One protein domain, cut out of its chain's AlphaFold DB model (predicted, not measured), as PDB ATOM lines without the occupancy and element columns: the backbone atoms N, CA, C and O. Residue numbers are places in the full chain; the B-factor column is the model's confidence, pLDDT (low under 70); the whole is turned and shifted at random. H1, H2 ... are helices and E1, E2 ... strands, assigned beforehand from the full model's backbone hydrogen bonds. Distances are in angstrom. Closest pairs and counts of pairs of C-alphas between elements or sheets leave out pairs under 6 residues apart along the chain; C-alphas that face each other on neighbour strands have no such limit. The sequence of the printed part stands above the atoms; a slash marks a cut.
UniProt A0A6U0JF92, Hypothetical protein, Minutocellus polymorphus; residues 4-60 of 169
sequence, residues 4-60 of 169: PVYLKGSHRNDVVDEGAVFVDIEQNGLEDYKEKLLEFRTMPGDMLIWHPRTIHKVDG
ATOM      1  N   PRO A   4     -50.917 -25.100 -25.993       89.56
ATOM      2  CA  PRO A   4     -50.405 -23.773 -26.276       89.56
ATOM      3  C   PRO A   4     -48.990 -23.623 -25.700       89.56
ATOM      4  O   PRO A   4     -48.708 -24.043 -24.575       89.56
ATOM      5  N   VAL A   5     -48.121 -23.002 -26.489       91.38
ATOM      6  CA  VAL A   5     -46.731 -22.704 -26.146       91.38
ATOM      7  C   VAL A   5     -46.546 -21.199 -26.164       91.38
ATOM      8  O   VAL A   5     -46.961 -20.530 -27.111       91.38
ATOM      9  N   TYR A   6     -45.923 -20.668 -25.117       94.88
ATOM     10  CA  TYR A   6     -45.736 -19.238 -24.908       94.88
ATOM     11  C   TYR A   6     -44.256 -18.911 -24.744       94.88
ATOM     12  O   TYR A   6     -43.525 -19.647 -24.081       94.88
ATOM     13  N   LEU A   7     -43.834 -17.757 -25.260       95.31
ATOM     14  CA  LEU A   7     -42.536 -17.180 -24.916       95.31
ATOM     15  C   LEU A   7     -42.677 -16.369 -23.624       95.31
ATOM     16  O   LEU A   7     -43.330 -15.316 -23.603       95.31
ATOM     17  N   LYS A   8     -42.098 -16.846 -22.519       95.50
ATOM     18  CA  LYS A   8     -42.228 -16.210 -21.198       95.50
ATOM     19  C   LYS A   8     -41.684 -14.783 -21.229       95.50
ATOM     20  O   LYS A   8     -40.542 -14.546 -21.596       95.50
ATOM     21  N   GLY A   9     -42.497 -13.826 -20.782       95.19
ATOM     22  CA  GLY A   9     -42.095 -12.416 -20.702       95.19
ATOM     23  C   GLY A   9     -42.121 -11.658 -22.034       95.19
ATOM     24  O   GLY A   9     -41.955 -10.442 -22.018       95.19
ATOM     25  N   SER A  10     -42.415 -12.330 -23.154       95.94
ATOM     26  CA  SER A  10     -42.405 -11.727 -24.496       95.94
ATOM     27  C   SER A  10     -43.355 -10.547 -24.663       95.94
ATOM     28  O   SER A  10     -43.108  -9.697 -25.499       95.94
ATOM     29  N   HIS A  11     -44.391 -10.404 -23.834       95.38
ATOM     30  CA  HIS A  11     -45.255  -9.217 -23.849       95.38
ATOM     31  C   HIS A  11     -44.522  -7.886 -23.611       95.38
ATOM     32  O   HIS A  11     -45.112  -6.833 -23.843       95.38
ATOM     33  N   ARG A  12     -43.270  -7.934 -23.134       95.00
ATOM     34  CA  ARG A  12     -42.397  -6.778 -22.887       95.00
ATOM     35  C   ARG A  12     -41.385  -6.518 -24.001       95.00
ATOM     36  O   ARG A  12     -40.599  -5.595 -23.851       95.00
ATOM     37  N   ASN A  13     -41.383  -7.325 -25.062       93.88
ATOM     38  CA  ASN A  13     -40.500  -7.090 -26.197       93.88
ATOM     39  C   ASN A  13     -40.847  -5.749 -26.871       93.88
ATOM     40  O   ASN A  13     -42.014  -5.335 -26.871       93.88
ATOM     41  N   ASP A  14     -39.848  -5.111 -27.464       94.25
ATOM     42  CA  ASP A  14     -39.918  -3.841 -28.190       94.25
ATOM     43  C   ASP A  14     -39.667  -3.992 -29.701       94.25
ATOM     44  O   ASP A  14     -39.869  -3.040 -30.451       94.25
ATOM     45  N   VAL A  15     -39.284  -5.189 -30.156       93.44
ATOM     46  CA  VAL A  15     -38.930  -5.466 -31.557       93.44
ATOM     47  C   VAL A  15     -40.103  -5.917 -32.430       93.44
ATOM     48  O   VAL A  15     -40.072  -5.733 -33.644       93.44
ATOM     49  N   VAL A  16     -41.150  -6.511 -31.849       91.19
ATOM     50  CA  VAL A  16     -42.361  -6.896 -32.586       91.19
ATOM     51  C   VAL A  16     -43.262  -5.675 -32.746       91.19
ATOM     52  O   VAL A  16     -43.701  -5.082 -31.756       91.19
ATOM     53  N   ASP A  17     -43.579  -5.352 -34.000       86.88
ATOM     54  CA  ASP A  17     -44.530  -4.298 -34.354       86.88
ATOM     55  C   ASP A  17     -45.907  -4.526 -33.707       86.88
ATOM     56  O   ASP A  17     -46.418  -5.645 -33.653       86.88
ATOM     57  N   GLU A  18     -46.547  -3.451 -33.244       82.69
ATOM     58  CA  GLU A  18     -47.842  -3.538 -32.552       82.69
ATOM     59  C   GLU A  18     -48.984  -4.037 -33.452       82.69
ATOM     60  O   GLU A  18     -50.000  -4.530 -32.956       82.69
ATOM     61  N   GLY A  19     -48.839  -3.900 -34.771       76.00
ATOM     62  CA  GLY A  19     -49.758  -4.400 -35.785       76.00
ATOM     63  C   GLY A  19     -49.421  -5.800 -36.303       76.00
ATOM     64  O   GLY A  19     -50.139  -6.299 -37.177       76.00
ATOM     65  N   ALA A  20     -48.363  -6.445 -35.802       80.69
ATOM     66  CA  ALA A  20     -47.964  -7.773 -36.247       80.69
ATOM     67  C   ALA A  20     -48.999  -8.837 -35.847       80.69
ATOM     68  O   ALA A  20     -49.362  -8.992 -34.683       80.69
ATOM     69  N   VAL A  21     -49.452  -9.611 -36.837       74.94
ATOM     70  CA  VAL A  21     -50.335 -10.778 -36.633       74.94
ATOM     71  C   VAL A  21     -49.529 -12.080 -36.602       74.94
ATOM     72  O   VAL A  21     -49.879 -13.014 -35.887       74.94
ATOM     73  N   PHE A  22     -48.433 -12.128 -37.362       81.94
ATOM     74  CA  PHE A  22     -47.488 -13.239 -37.403       81.94
ATOM     75  C   PHE A  22     -46.121 -12.731 -36.965       81.94
ATOM     76  O   PHE A  22     -45.719 -11.640 -37.369       81.94
ATOM     77  N   VAL A  23     -45.430 -13.517 -36.145       85.88
ATOM     78  CA  VAL A  23     -44.143 -13.150 -35.553       85.88
ATOM     79  C   VAL A  23     -43.100 -14.177 -35.966       85.88
ATOM     80  O   VAL A  23     -43.326 -15.376 -35.802       85.88
ATOM     81  N   ASP A  24     -41.975 -13.698 -36.488       89.06
ATOM     82  CA  ASP A  24     -40.777 -14.510 -36.669       89.06
ATOM     83  C   ASP A  24     -40.024 -14.574 -35.336       89.06
ATOM     84  O   ASP A  24     -39.598 -13.550 -34.807       89.06
ATOM     85  N   ILE A  25     -39.904 -15.771 -34.762       89.06
ATOM     86  CA  ILE A  25     -39.226 -15.967 -33.474       89.06
ATOM     87  C   ILE A  25     -37.700 -15.915 -33.593       89.06
ATOM     88  O   ILE A  25     -37.026 -15.800 -32.571       89.06
ATOM     89  N   GLU A  26     -37.163 -15.992 -34.814       89.94
ATOM     90  CA  GLU A  26     -35.728 -15.898 -35.089       89.94
ATOM     91  C   GLU A  26     -35.279 -14.471 -35.421       89.94
ATOM     92  O   GLU A  26     -34.097 -14.244 -35.675       89.94
ATOM     93  N   GLN A  27     -36.192 -13.494 -35.405       90.69
ATOM     94  CA  GLN A  27     -35.820 -12.099 -35.618       90.69
ATOM     95  C   GLN A  27     -34.902 -11.584 -34.496       90.69
ATOM     96  O   GLN A  27     -35.060 -11.939 -33.322       90.69
ATOM     97  N   ASN A  28     -33.998 -10.673 -34.861       92.81
ATOM     98  CA  ASN A  28     -33.081 -10.034 -33.918       92.81
ATOM     99  C   ASN A  28     -33.845  -9.347 -32.771       92.81
ATOM    100  O   ASN A  28     -34.791  -8.590 -33.009       92.81
ATOM    101  N   GLY A  29     -33.408  -9.576 -31.533       90.94
ATOM    102  CA  GLY A  29     -33.994  -9.027 -30.306       90.94
ATOM    103  C   GLY A  29     -35.017  -9.935 -29.616       90.94
ATOM    104  O   GLY A  29     -35.569  -9.553 -28.581       90.94
ATOM    105  N   LEU A  30     -35.287 -11.134 -30.150       93.06
ATOM    106  CA  LEU A  30     -36.123 -12.147 -29.492       93.06
ATOM    107  C   LEU A  30     -35.349 -13.313 -28.856       93.06
ATOM    108  O   LEU A  30     -35.965 -14.203 -28.259       93.06
ATOM    109  N   GLU A  31     -34.020 -13.307 -28.918       93.19
ATOM    110  CA  GLU A  31     -33.146 -14.402 -28.479       93.19
ATOM    111  C   GLU A  31     -33.367 -14.756 -27.002       93.19
ATOM    112  O   GLU A  31     -33.559 -15.917 -26.650       93.19
ATOM    113  N   ASP A  32     -33.481 -13.751 -26.135       89.88
ATOM    114  CA  ASP A  32     -33.708 -13.958 -24.701       89.88
ATOM    115  C   ASP A  32     -35.073 -14.574 -24.371       89.88
ATOM    116  O   ASP A  32     -35.285 -15.071 -23.256       89.88
ATOM    117  N   TYR A  33     -36.038 -14.477 -25.286       90.19
ATOM    118  CA  TYR A  33     -37.390 -14.990 -25.098       90.19
ATOM    119  C   TYR A  33     -37.560 -16.375 -25.712       90.19
ATOM    120  O   TYR A  33     -38.290 -17.187 -25.136       90.19
ATOM    121  N   LYS A  34     -36.897 -16.659 -26.844       85.81
ATOM    122  CA  LYS A  34     -37.043 -17.935 -27.565       85.81
ATOM    123  C   LYS A  34     -36.563 -19.137 -26.753       85.81
ATOM    124  O   LYS A  34     -37.121 -20.218 -26.887       85.81
ATOM    125  N   GLU A  35     -35.617 -18.937 -25.838       87.06
ATOM    126  CA  GLU A  35     -35.152 -19.982 -24.917       87.06
ATOM    127  C   GLU A  35     -36.095 -20.204 -23.721       87.06
ATOM    128  O   GLU A  35     -36.029 -21.225 -23.039       87.06
ATOM    129  N   LYS A  36     -37.015 -19.268 -23.455       91.88
ATOM    130  CA  LYS A  36     -37.913 -19.287 -22.289       91.88
ATOM    131  C   LYS A  36     -39.306 -19.779 -22.669       91.88
ATOM    132  O   LYS A  36     -40.315 -19.122 -22.391       91.88
ATOM    133  N   LEU A  37     -39.352 -20.942 -23.309       90.75
ATOM    134  CA  LEU A  37     -40.593 -21.604 -23.703       90.75
ATOM    135  C   LEU A  37     -41.342 -22.121 -22.472       90.75
ATOM    136  O   LEU A  37     -40.778 -22.793 -21.611       90.75
ATOM    137  N   LEU A  38     -42.634 -21.815 -22.405       91.56
ATOM    138  CA  LEU A  38     -43.558 -22.396 -21.439       91.56
ATOM    139  C   LEU A  38     -44.656 -23.148 -22.178       91.56
ATOM    140  O   LEU A  38     -45.374 -22.570 -22.996       91.56
ATOM    141  N   GLU A  39     -44.808 -24.421 -21.839       89.88
ATOM    142  CA  GLU A  39     -45.911 -25.263 -22.281       89.88
ATOM    143  C   GLU A  39     -46.875 -25.473 -21.112       89.88
ATOM    144  O   GLU A  39     -46.462 -25.834 -20.008       89.88
ATOM    145  N   PHE A  40     -48.169 -25.269 -21.358       88.31
ATOM    146  CA  PHE A  40     -49.213 -25.545 -20.375       88.31
ATOM    147  C   PHE A  40     -50.080 -26.706 -20.855       88.31
ATOM    148  O   PHE A  40     -50.768 -26.610 -21.873       88.31
ATOM    149  N   ARG A  41     -50.078 -27.804 -20.095       87.94
ATOM    150  CA  ARG A  41     -50.955 -28.955 -20.334       87.94
ATOM    151  C   ARG A  41     -52.221 -28.818 -19.508       87.94
ATOM    152  O   ARG A  41     -52.305 -29.324 -18.397       87.94
ATOM    153  N   THR A  42     -53.172 -28.085 -20.066       89.44
ATOM    154  CA  THR A  42     -54.464 -27.804 -19.439       89.44
ATOM    155  C   THR A  42     -55.362 -29.032 -19.408       89.44
ATOM    156  O   THR A  42     -55.467 -29.752 -20.405       89.44
ATOM    157  N   MET A  43     -56.081 -29.200 -18.307       90.69
ATOM    158  CA  MET A  43     -57.189 -30.135 -18.149       90.69
ATOM    159  C   MET A  43     -58.534 -29.437 -18.417       90.69
ATOM    160  O   MET A  43     -58.612 -28.205 -18.403       90.69
ATOM    161  N   PRO A  44     -59.622 -30.187 -18.683       92.00
ATOM    162  CA  PRO A  44     -60.951 -29.596 -18.801       92.00
ATOM    163  C   PRO A  44     -61.316 -28.769 -17.559       92.00
ATOM    164  O   PRO A  44     -61.297 -29.286 -16.446       92.00
ATOM    165  N   GLY A  45     -61.659 -27.495 -17.765       93.38
ATOM    166  CA  GLY A  45     -61.962 -26.536 -16.695       93.38
ATOM    167  C   GLY A  45     -60.839 -25.534 -16.412       93.38
ATOM    168  O   GLY A  45     -61.119 -24.468 -15.865       93.38
ATOM    169  N   ASP A  46     -59.607 -25.814 -16.841       94.62
ATOM    170  CA  ASP A  46     -58.503 -24.867 -16.707       94.62
ATOM    171  C   ASP A  46     -58.687 -23.658 -17.630       94.62
ATOM    172  O   ASP A  46     -59.145 -23.769 -18.771       94.62
ATOM    173  N   MET A  47     -58.259 -22.492 -17.146       93.81
ATOM    174  CA  MET A  47     -58.263 -21.248 -17.904       93.81
ATOM    175  C   MET A  47     -56.864 -20.638 -17.922       93.81
ATOM    176  O   MET A  47     -56.271 -20.368 -16.880       93.81
ATOM    177  N   LEU A  48     -56.365 -20.367 -19.127       93.94
ATOM    178  CA  LEU A  48     -55.140 -19.604 -19.333       93.94
ATOM    179  C   LEU A  48     -55.500 -18.155 -19.646       93.94
ATOM    180  O   LEU A  48     -56.308 -17.888 -20.533       93.94
ATOM    181  N   ILE A  49     -54.870 -17.223 -18.936       94.50
ATOM    182  CA  ILE A  49     -54.982 -15.786 -19.186       94.50
ATOM    183  C   ILE A  49     -53.601 -15.281 -19.589       94.50
ATOM    184  O   ILE A  49     -52.616 -15.533 -18.897       94.50
ATOM    185  N   TRP A  50     -53.523 -14.552 -20.699       95.12
ATOM    186  CA  TRP A  50     -52.276 -13.966 -21.179       95.12
ATOM    187  C   TRP A  50     -52.484 -12.541 -21.699       95.12
ATOM    188  O   TRP A  50     -53.585 -12.136 -22.062       95.12
ATOM    189  N   HIS A  51     -51.398 -11.767 -21.713       95.12
ATOM    190  CA  HIS A  51     -51.372 -10.411 -22.255       95.12
ATOM    191  C   HIS A  51     -51.428 -10.434 -23.799       95.12
ATOM    192  O   HIS A  51     -50.785 -11.301 -24.392       95.12
ATOM    193  N   PRO A  52     -52.097  -9.481 -24.483       90.75
ATOM    194  CA  PRO A  52     -52.229  -9.487 -25.949       90.75
ATOM    195  C   PRO A  52     -50.894  -9.448 -26.709       90.75
ATOM    196  O   PRO A  52     -50.800 -10.009 -27.792       90.75
ATOM    197  N   ARG A  53     -49.845  -8.844 -26.130       92.88
ATOM    198  CA  ARG A  53     -48.474  -8.851 -26.694       92.88
ATOM    199  C   ARG A  53     -47.689 -10.151 -26.451       92.88
ATOM    200  O   ARG A  53     -46.543 -10.249 -26.875       92.88
ATOM    201  N   THR A  54     -48.227 -11.119 -25.708       95.06
ATOM    202  CA  THR A  54     -47.512 -12.380 -25.464       95.06
ATOM    203  C   THR A  54     -47.442 -13.192 -26.756       95.06
ATOM    204  O   THR A  54     -48.472 -13.603 -27.293       95.06
ATOM    205  N   ILE A  55     -46.224 -13.480 -27.211       94.19
ATOM    206  CA  ILE A  55     -45.966 -14.346 -28.363       94.19
ATOM    207  C   ILE A  55     -46.296 -15.786 -27.967       94.19
ATOM    208  O   ILE A  55     -45.803 -16.292 -26.951       94.19
ATOM    209  N   HIS A  56     -47.149 -16.435 -28.755       93.38
ATOM    210  CA  HIS A  56     -47.604 -17.795 -28.501       93.38
ATOM    211  C   HIS A  56     -47.980 -18.520 -29.793       93.38
ATOM    212  O   HIS A  56     -48.277 -17.898 -30.812       93.38
ATOM    213  N   LYS A  57     -47.992 -19.849 -29.729       89.50
ATOM    214  CA  LYS A  57     -48.470 -20.734 -30.794       89.50
ATOM    215  C   LYS A  57     -49.181 -21.948 -30.206       89.50
ATOM    216  O   LYS A  57     -49.154 -22.181 -29.000       89.50
ATOM    217  N   VAL A  58     -49.812 -22.732 -31.070       86.94
ATOM    218  CA  VAL A  58     -50.273 -24.081 -30.738       86.94
ATOM    219  C   VAL A  58     -49.378 -25.055 -31.483       86.94
ATOM    220  O   VAL A  58     -49.335 -25.019 -32.711       86.94
ATOM    221  N   ASP A  59     -48.678 -25.919 -30.753       83.00
ATOM    222  CA  ASP A  59     -47.799 -26.894 -31.391       83.00
ATOM    223  C   ASP A  59     -48.610 -28.004 -32.053       83.00
ATOM    224  O   ASP A  59     -49.359 -28.741 -31.401       83.00
ATOM    225  N   GLY A  60     -48.466 -28.099 -33.372       82.31
ATOM    226  CA  GLY A  60     -49.040 -29.164 -34.178       82.31
ATOM    227  C   GLY A  60     -48.229 -30.459 -34.110       82.31
ATOM    228  O   GLY A  60     -47.083 -30.454 -33.659       82.31
TER     229      GLY A  60
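This is residues 4 to 60 of the 169 residues of the protein "Hypothetical protein" of Minutocellus polymorphus (UniProt A0A6U0JF92). Little regular structure is here: a small antiparallel sheet, order E2, E1, E3, from which two long loops, residues 8 to 30 and 40 to 55, reach toward opposite ends of the longest axis. The short helix H1 only grazes the sheet. The 57 printed residues run E1, H1, E2, E3, class mixed, with only 14 in named elements. The whole is only just compact, close to loose, radius of gyration of the C-alphas 11.9 A, spanning 37 by 22 by 20 A.

Find C-alpha 4 at (-50.405, -23.773, -26.276); E1 runs from there to residue 7, 10.4 A. E2 is residues 37 to 39, 6.6 A. E3, residues 56 to 58, 7.2 A, ends at (-50.273, -24.081, -30.738). H1 is residues 31 to 34, 5.3 A.

Beside E1, look for E2, antiparallel at 157 degrees, with N 6 and O 38 2.9 A apart, within hydrogen-bond range. E3 is antiparallel to E1 at 155 degrees, with N 5 and O 57 2.8 A apart, also within range. E2 and E3 are apart. The closest C-alphas of E1 and H1, Leu 7 and Tyr 33, are 5.6 A apart. H1 is too short for an O i to N i+4 pair; its 1 O i to N i+3 pair is within range.

The C-alphas farthest apart, Asn 28 and Gly 45, are 37.5 A apart. The printed part has no cut. Links E1 to H1 and E2 to E3 are long. No printed residue is under pLDDT 70.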